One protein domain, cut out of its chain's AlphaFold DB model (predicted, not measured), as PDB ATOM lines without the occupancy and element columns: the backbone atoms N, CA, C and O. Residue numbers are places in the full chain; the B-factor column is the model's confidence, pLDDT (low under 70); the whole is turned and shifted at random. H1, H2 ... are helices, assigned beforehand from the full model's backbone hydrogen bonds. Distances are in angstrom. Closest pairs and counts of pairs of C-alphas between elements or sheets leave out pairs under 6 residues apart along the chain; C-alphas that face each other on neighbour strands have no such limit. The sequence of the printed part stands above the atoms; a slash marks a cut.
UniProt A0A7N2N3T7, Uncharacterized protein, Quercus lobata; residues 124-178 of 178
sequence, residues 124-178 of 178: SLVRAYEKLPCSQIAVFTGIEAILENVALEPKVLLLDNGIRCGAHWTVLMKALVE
ATOM      1  N   SER A 124     141.376 134.803 190.112       72.06
ATOM      2  CA  SER A 124     140.641 135.230 191.299       72.06
ATOM      3  C   SER A 124     140.982 136.660 191.714       72.06
ATOM      4  O   SER A 124     140.099 137.342 192.220       72.06
ATOM      5  N   LEU A 125     142.213 137.140 191.485       70.75
ATOM      6  CA  LEU A 125     142.595 138.521 191.808       70.75
ATOM      7  C   LEU A 125     141.946 139.522 190.853       70.75
ATOM      8  O   LEU A 125     141.393 140.522 191.301       70.75
ATOM      9  N   VAL A 126     141.961 139.215 189.553       72.81
ATOM     10  CA  VAL A 126     141.278 140.019 188.527       72.81
ATOM     11  C   VAL A 126     139.775 140.025 188.790       72.81
ATOM     12  O   VAL A 126     139.162 141.080 188.887       72.81
ATOM     13  N   ARG A 127     139.189 138.851 189.040       75.94
ATOM     14  CA  ARG A 127     137.762 138.728 189.353       75.94
ATOM     15  C   ARG A 127     137.382 139.431 190.658       75.94
ATOM     16  O   ARG A 127     136.275 139.947 190.766       75.94
ATOM     17  N   ALA A 128     138.259 139.438 191.661       75.62
ATOM     18  CA  ALA A 128     138.048 140.201 192.887       75.62
ATOM     19  C   ALA A 128     138.074 141.706 192.604       75.62
ATOM     20  O   ALA A 128     137.202 142.411 193.095       75.62
ATOM     21  N   TYR A 129     139.007 142.178 191.771       74.06
ATOM     22  CA  TYR A 129     139.050 143.573 191.337       74.06
ATOM     23  C   TYR A 129     137.773 143.990 190.593       74.06
ATOM     24  O   TYR A 129     137.174 145.017 190.895       74.06
ATOM     25  N   GLU A 130     137.289 143.158 189.672       75.81
ATOM     26  CA  GLU A 130     136.048 143.410 188.927       75.81
ATOM     27  C   GLU A 130     134.800 143.408 189.820       75.81
ATOM     28  O   GLU A 130     133.864 144.168 189.583       75.81
ATOM     29  N   LYS A 131     134.764 142.544 190.843       82.62
ATOM     30  CA  LYS A 131     133.568 142.337 191.673       82.62
ATOM     31  C   LYS A 131     133.522 143.164 192.952       82.62
ATOM     32  O   LYS A 131     132.446 143.267 193.536       82.62
ATOM     33  N   LEU A 132     134.650 143.686 193.435       82.19
ATOM     34  CA  LEU A 132     134.728 144.402 194.709       82.19
ATOM     35  C   LEU A 132     134.890 145.910 194.470       82.19
ATOM     36  O   LEU A 132     136.001 146.353 194.156       82.19
ATOM     37  N   PRO A 133     133.839 146.722 194.709       85.19
ATOM     38  CA  PRO A 133     133.887 148.167 194.485       85.19
ATOM     39  C   PRO A 133     135.010 148.863 195.252       85.19
ATOM     40  O   PRO A 133     135.621 149.795 194.744       85.19
ATOM     41  N   CYS A 134     135.336 148.389 196.460       81.69
ATOM     42  CA  CYS A 134     136.385 148.986 197.285       81.69
ATOM     43  C   CYS A 134     137.753 149.002 196.587       81.69
ATOM     44  O   CYS A 134     138.495 149.969 196.725       81.69
ATOM     45  N   SER A 135     138.070 147.964 195.811       80.62
ATOM     46  CA  SER A 135     139.339 147.882 195.089       80.62
ATOM     47  C   SER A 135     139.403 148.861 193.917       80.62
ATOM     48  O   SER A 135     140.429 149.505 193.722       80.62
ATOM     49  N   GLN A 136     138.293 149.040 193.203       83.12
ATOM     50  CA  GLN A 136     138.181 149.992 192.098       83.12
ATOM     51  C   GLN A 136     138.214 151.432 192.604       83.12
ATOM     52  O   GLN A 136     138.958 152.240 192.066       83.12
ATOM     53  N   ILE A 137     137.469 151.739 193.672       88.19
ATOM     54  CA  ILE A 137     137.446 153.073 194.288       88.19
ATOM     55  C   ILE A 137     138.842 153.448 194.786       88.19
ATOM     56  O   ILE A 137     139.300 154.556 194.521       88.19
ATOM     57  N   ALA A 138     139.533 152.533 195.471       88.00
ATOM     58  CA  ALA A 138     140.887 152.781 195.954       88.00
ATOM     59  C   ALA A 138     141.868 153.039 194.801       88.00
ATOM     60  O   ALA A 138     142.644 153.989 194.866       88.00
ATOM     61  N   VAL A 139     141.806 152.229 193.736       86.25
ATOM     62  CA  VAL A 139     142.647 152.412 192.544       86.25
ATOM     63  C   VAL A 139     142.340 153.732 191.845       86.25
ATOM     64  O   VAL A 139     143.263 154.495 191.591       86.25
ATOM     65  N   PHE A 140     141.068 154.025 191.571       89.31
ATOM     66  CA  PHE A 140     140.652 155.257 190.901       89.31
ATOM     67  C   PHE A 140     141.093 156.488 191.692       89.31
ATOM     68  O   PHE A 140     141.802 157.333 191.165       89.31
ATOM     69  N   THR A 141     140.775 156.533 192.987       92.88
ATOM     70  CA  THR A 141     141.150 157.659 193.856       92.88
ATOM     71  C   THR A 141     142.668 157.837 193.925       92.88
ATOM     72  O   THR A 141     143.159 158.961 193.916       92.88
ATOM     73  N   GLY A 142     143.428 156.738 193.971       91.75
ATOM     74  CA  GLY A 142     144.889 156.791 193.955       91.75
ATOM     75  C   GLY A 142     145.455 157.315 192.633       91.75
ATOM     76  O   GLY A 142     146.418 158.072 192.646       91.75
ATOM     77  N   ILE A 143     144.854 156.939 191.503       92.38
ATOM     78  CA  ILE A 143     145.247 157.423 190.173       92.38
ATOM     79  C   ILE A 143     144.935 158.908 190.020       92.38
ATOM     80  O   ILE A 143     145.827 159.649 189.622       92.38
ATOM     81  N   GLU A 144     143.729 159.347 190.383       93.88
ATOM     82  CA  GLU A 144     143.350 160.766 190.346       93.88
ATOM     83  C   GLU A 144     144.315 161.611 191.186       93.88
ATOM     84  O   GLU A 144     144.883 162.581 190.690       93.88
ATOM     85  N   ALA A 145     144.618 161.174 192.412       95.12
ATOM     86  CA  ALA A 145     145.577 161.865 193.269       95.12
ATOM     87  C   ALA A 145     146.986 161.943 192.650       95.12
ATOM     88  O   ALA A 145     147.690 162.935 192.836       95.12
ATOM     89  N   ILE A 146     147.425 160.916 191.911       94.31
ATOM     90  CA  ILE A 146     148.699 160.962 191.180       94.31
ATOM     91  C   ILE A 146     148.607 161.969 190.031       94.31
ATOM     92  O   ILE A 146     149.471 162.837 189.932       94.31
ATOM     93  N   LEU A 147     147.576 161.877 189.187       93.56
ATOM     94  CA  LEU A 147     147.387 162.735 188.013       93.56
ATOM     95  C   LEU A 147     147.366 164.217 188.386       93.56
ATOM     96  O   LEU A 147     148.081 165.002 187.767       93.56
ATOM     97  N   GLU A 148     146.647 164.579 189.449       93.62
ATOM     98  CA  GLU A 148     146.598 165.948 189.980       93.62
ATOM     99  C   GLU A 148     147.988 166.531 190.284       93.62
ATOM    100  O   GLU A 148     148.179 167.744 190.208       93.62
ATOM    101  N   ASN A 149     148.969 165.682 190.606       92.31
ATOM    102  CA  ASN A 149     150.315 166.102 190.986       92.31
ATOM    103  C   ASN A 149     151.353 165.954 189.867       92.31
ATOM    104  O   ASN A 149     152.440 166.515 189.989       92.31
ATOM    105  N   VAL A 150     151.063 165.192 188.806       92.19
ATOM    106  CA  VAL A 150     152.069 164.840 187.787       92.19
ATOM    107  C   VAL A 150     151.656 165.147 186.348       92.19
ATOM    108  O   VAL A 150     152.469 164.955 185.449       92.19
ATOM    109  N   ALA A 151     150.437 165.639 186.101       82.38
ATOM    110  CA  ALA A 151     149.909 165.852 184.746       82.38
ATOM    111  C   ALA A 151     150.777 166.762 183.858       82.38
ATOM    112  O   ALA A 151     150.787 166.611 182.640       82.38
ATOM    113  N   LEU A 152     151.510 167.707 184.453       86.75
ATOM    114  CA  LEU A 152     152.379 168.643 183.728       86.75
ATOM    115  C   LEU A 152     153.859 168.242 183.762       86.75
ATOM    116  O   LEU A 152     154.700 168.936 183.186       86.75
ATOM    117  N   GLU A 153     154.196 167.144 184.440       92.06
ATOM    118  CA  GLU A 153     155.579 166.729 184.624       92.06
ATOM    119  C   GLU A 153     156.098 165.992 183.381       92.06
ATOM    120  O   GLU A 153     155.515 164.994 182.951       92.06
ATOM    121  N   PRO A 154     157.246 166.404 182.812       90.38
ATOM    122  CA  PRO A 154     157.791 165.780 181.606       90.38
ATOM    123  C   PRO A 154     158.328 164.364 181.860       90.38
ATOM    124  O   PRO A 154     158.606 163.621 180.918       90.38
ATOM    125  N   LYS A 155     158.537 163.994 183.130       93.44
ATOM    126  CA  LYS A 155     159.036 162.680 183.536       93.44
ATOM    127  C   LYS A 155     158.506 162.300 184.914       93.44
ATOM    128  O   LYS A 155     158.839 162.940 185.906       93.44
ATOM    129  N   VAL A 156     157.778 161.189 184.976       91.12
ATOM    130  CA  VAL A 156     157.195 160.651 186.210       91.12
ATOM    131  C   VAL A 156     157.862 159.320 186.559       91.12
ATOM    132  O   VAL A 156     157.977 158.436 185.710       91.12
ATOM    133  N   LEU A 157     158.312 159.167 187.808       92.69
ATOM    134  CA  LEU A 157     158.780 157.893 188.362       92.69
ATOM    135  C   LEU A 157     157.730 157.359 189.339       92.69
ATOM    136  O   LEU A 157     157.517 157.948 190.395       92.69
ATOM    137  N   LEU A 158     157.109 156.229 189.003       90.50
ATOM    138  CA  LEU A 158     156.148 155.548 189.870       90.50
ATOM    139  C   LEU A 158     156.833 154.399 190.622       90.50
ATOM    140  O   LEU A 158     157.409 153.507 189.999       90.50
ATOM    141  N   LEU A 159     156.743 154.404 191.953       91.44
ATOM    142  CA  LEU A 159     157.236 153.328 192.816       91.44
ATOM    143  C   LEU A 159     156.047 152.588 193.446       91.44
ATOM    144  O   LEU A 159     155.359 153.139 194.300       91.44
ATOM    145  N   ASP A 160     155.820 151.334 193.042       88.06
ATOM    146  CA  ASP A 160     154.767 150.469 193.594       88.06
ATOM    147  C   ASP A 160     155.381 149.322 194.416       88.06
ATOM    148  O   ASP A 160     155.865 148.329 193.875       88.06
ATOM    149  N   ASN A 161     155.346 149.461 195.744       83.19
ATOM    150  CA  ASN A 161     155.874 148.468 196.689       83.19
ATOM    151  C   ASN A 161     154.947 147.247 196.882       83.19
ATOM    152  O   ASN A 161     155.275 146.321 197.619       83.19
ATOM    153  N   GLY A 162     153.766 147.252 196.266       75.94
ATOM    154  CA  GLY A 162     152.754 146.208 196.390       75.94
ATOM    155  C   GLY A 162     152.224 145.757 195.038       75.94
ATOM    156  O   GLY A 162     151.059 145.354 194.958       75.94
ATOM    157  N   ILE A 163     153.051 145.847 193.990       72.38
ATOM    158  CA  ILE A 163     152.622 145.590 192.620       72.38
ATOM    159  C   ILE A 163     152.135 144.147 192.495       72.38
ATOM    160  O   ILE A 163     152.897 143.187 192.523       72.38
ATOM    161  N   ARG A 164     150.809 143.994 192.418       73.25
ATOM    162  CA  ARG A 164     150.164 142.687 192.261       73.25
ATOM    163  C   ARG A 164     150.304 142.231 190.819       73.25
ATOM    164  O   ARG A 164     151.238 141.528 190.462       73.25
ATOM    165  N   CYS A 165     149.363 142.657 189.977       72.44
ATOM    166  CA  CYS A 165     149.404 142.396 188.549       72.44
ATOM    167  C   CYS A 165     149.726 143.612 187.687       72.44
ATOM    168  O   CYS A 165     149.793 143.486 186.470       72.44
ATOM    169  N   GLY A 166     149.862 144.792 188.295       78.38
ATOM    170  CA  GLY A 166     150.082 146.048 187.577       78.38
ATOM    171  C   GLY A 166     148.937 146.465 186.644       78.38
ATOM    172  O   GLY A 166     149.016 147.534 186.050       78.38
ATOM    173  N   ALA A 167     147.862 145.672 186.523       78.00
ATOM    174  CA  ALA A 167     146.757 145.950 185.606       78.00
ATOM    175  C   ALA A 167     146.077 147.289 185.916       78.00
ATOM    176  O   ALA A 167     145.659 147.990 185.000       78.00
ATOM    177  N   HIS A 168     146.029 147.686 187.189       79.38
ATOM    178  CA  HIS A 168     145.501 148.982 187.608       79.38
ATOM    179  C   HIS A 168     146.299 150.163 187.047       79.38
ATOM    180  O   HIS A 168     145.709 151.192 186.737       79.38
ATOM    181  N   TRP A 169     147.606 150.014 186.815       88.81
ATOM    182  CA  TRP A 169     148.428 151.083 186.237       88.81
ATOM    183  C   TRP A 169     148.172 151.327 184.753       88.81
ATOM    184  O   TRP A 169     148.497 152.403 184.261       88.81
ATOM    185  N   THR A 170     147.525 150.396 184.045       87.50
ATOM    186  CA  THR A 170     147.096 150.652 182.659       87.50
ATOM    187  C   THR A 170     146.085 151.799 182.576       87.50
ATOM    188  O   THR A 170     146.070 152.527 181.588       87.50
ATOM    189  N   VAL A 171     145.296 152.015 183.636       87.50
ATOM    190  CA  VAL A 171     144.361 153.142 183.737       87.50
ATOM    191  C   VAL A 171     145.123 154.464 183.860       87.50
ATOM    192  O   VAL A 171     144.813 155.400 183.135       87.50
ATOM    193  N   LEU A 172     146.171 154.515 184.692       90.44
ATOM    194  CA  LEU A 172     147.043 155.689 184.813       90.44
ATOM    195  C   LEU A 172     147.762 155.991 183.491       90.44
ATOM    196  O   LEU A 172     147.787 157.133 183.053       90.44
ATOM    197  N   MET A 173     148.318 154.967 182.835       90.44
ATOM    198  CA  MET A 173     148.976 155.129 181.534       90.44
ATOM    199  C   MET A 173     148.021 155.693 180.483       90.44
ATOM    200  O   MET A 173     148.427 156.538 179.696       90.44
ATOM    201  N   LYS A 174     146.763 155.237 180.474       89.62
ATOM    202  CA  LYS A 174     145.740 155.775 179.577       89.62
ATOM    203  C   LYS A 174     145.433 157.239 179.900       89.62
ATOM    204  O   LYS A 174     145.430 158.052 178.987       89.62
ATOM    205  N   ALA A 175     145.233 157.566 181.172       89.31
ATOM    206  CA  ALA A 175     144.892 158.918 181.607       89.31
ATOM    207  C   ALA A 175     146.020 159.943 181.391       89.31
ATOM    208  O   ALA A 175     145.738 161.113 181.207       89.31
ATOM    209  N   LEU A 176     147.290 159.522 181.379       88.69
ATOM    210  CA  LEU A 176     148.431 160.399 181.066       88.69
ATOM    211  C   LEU A 176     148.578 160.717 179.566       88.69
ATOM    212  O   LEU A 176     149.383 161.570 179.201       88.69
ATOM    213  N   VAL A 177     147.882 159.976 178.700       86.19
ATOM    214  CA  VAL A 177     147.884 160.188 177.242       86.19
ATOM    215  C   VAL A 177     146.667 161.005 176.792       86.19
ATOM    216  O   VAL A 177     146.680 161.539 175.682       86.19
ATOM    217  N   GLU A 178     145.629 161.082 177.630       71.56
ATOM    218  CA  GLU A 178     144.443 161.931 177.443       71.56
ATOM    219  C   GLU A 178     144.726 163.381 177.863       71.56
ATOM    220  O   GLU A 178     144.242 164.284 177.141       71.56
TER     221      GLU A 178
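AT A GLANCE: This is residues 124 to 178 of the 178 residues of an uncharacterized protein of Quercus lobata (UniProt A0A7N2N3T7). One long helix, H2, makes the long axis; short H1 meets its first end at a corner, and the chain then folds back through residues 151 to 168 to bring short H3 slantwise onto H2. The 55 printed residues hold three named helices, H1, H2, H3 in order, and no named strand: all helix. The whole is only just compact, close to loose, with radius of gyration of the C-alphas 12.0 A and spans of 36 by 19 by 16 A.

HOW THE PARTS SIT: Start with H1, residues 124 to 131, which only just touches H2, residues 133 to 150, with 3 pairs of C-alphas within 8 A, only at the corner by their tight link. Their closest C-alphas, Tyr 129 and Ser 135, are 5.7 A apart; the lines are about perpendicular, 85 degrees. Further on, H2 touches H3, residues 169 to 175, with residues 143 to 147 alone; the closest C-alphas, Ile 143 and Leu 172, are 5.9 A apart. They run the same way at a steep tilt of 53 degrees. H1 and H3 are apart. Every O i to N i+4 pair is within hydrogen-bond range in H1 and H3, and 13 of 14 in H2.

IN THESE COORDINATES: Find C-alpha 124 at (140.641, 135.230, 191.299); H1 runs 10.0 A. From C-alpha 133, H2 runs 25.6 A. H3 runs 9.8 A to C-alpha 175 at (144.892, 158.918, 181.607).

THE WHOLE: Look from Ser 124 to Pro 154 for the C-alphas farthest apart, 36.4 A. The printed part has no cut; the H2 to H3 link is long. No printed residue is under 70 in pLDDT.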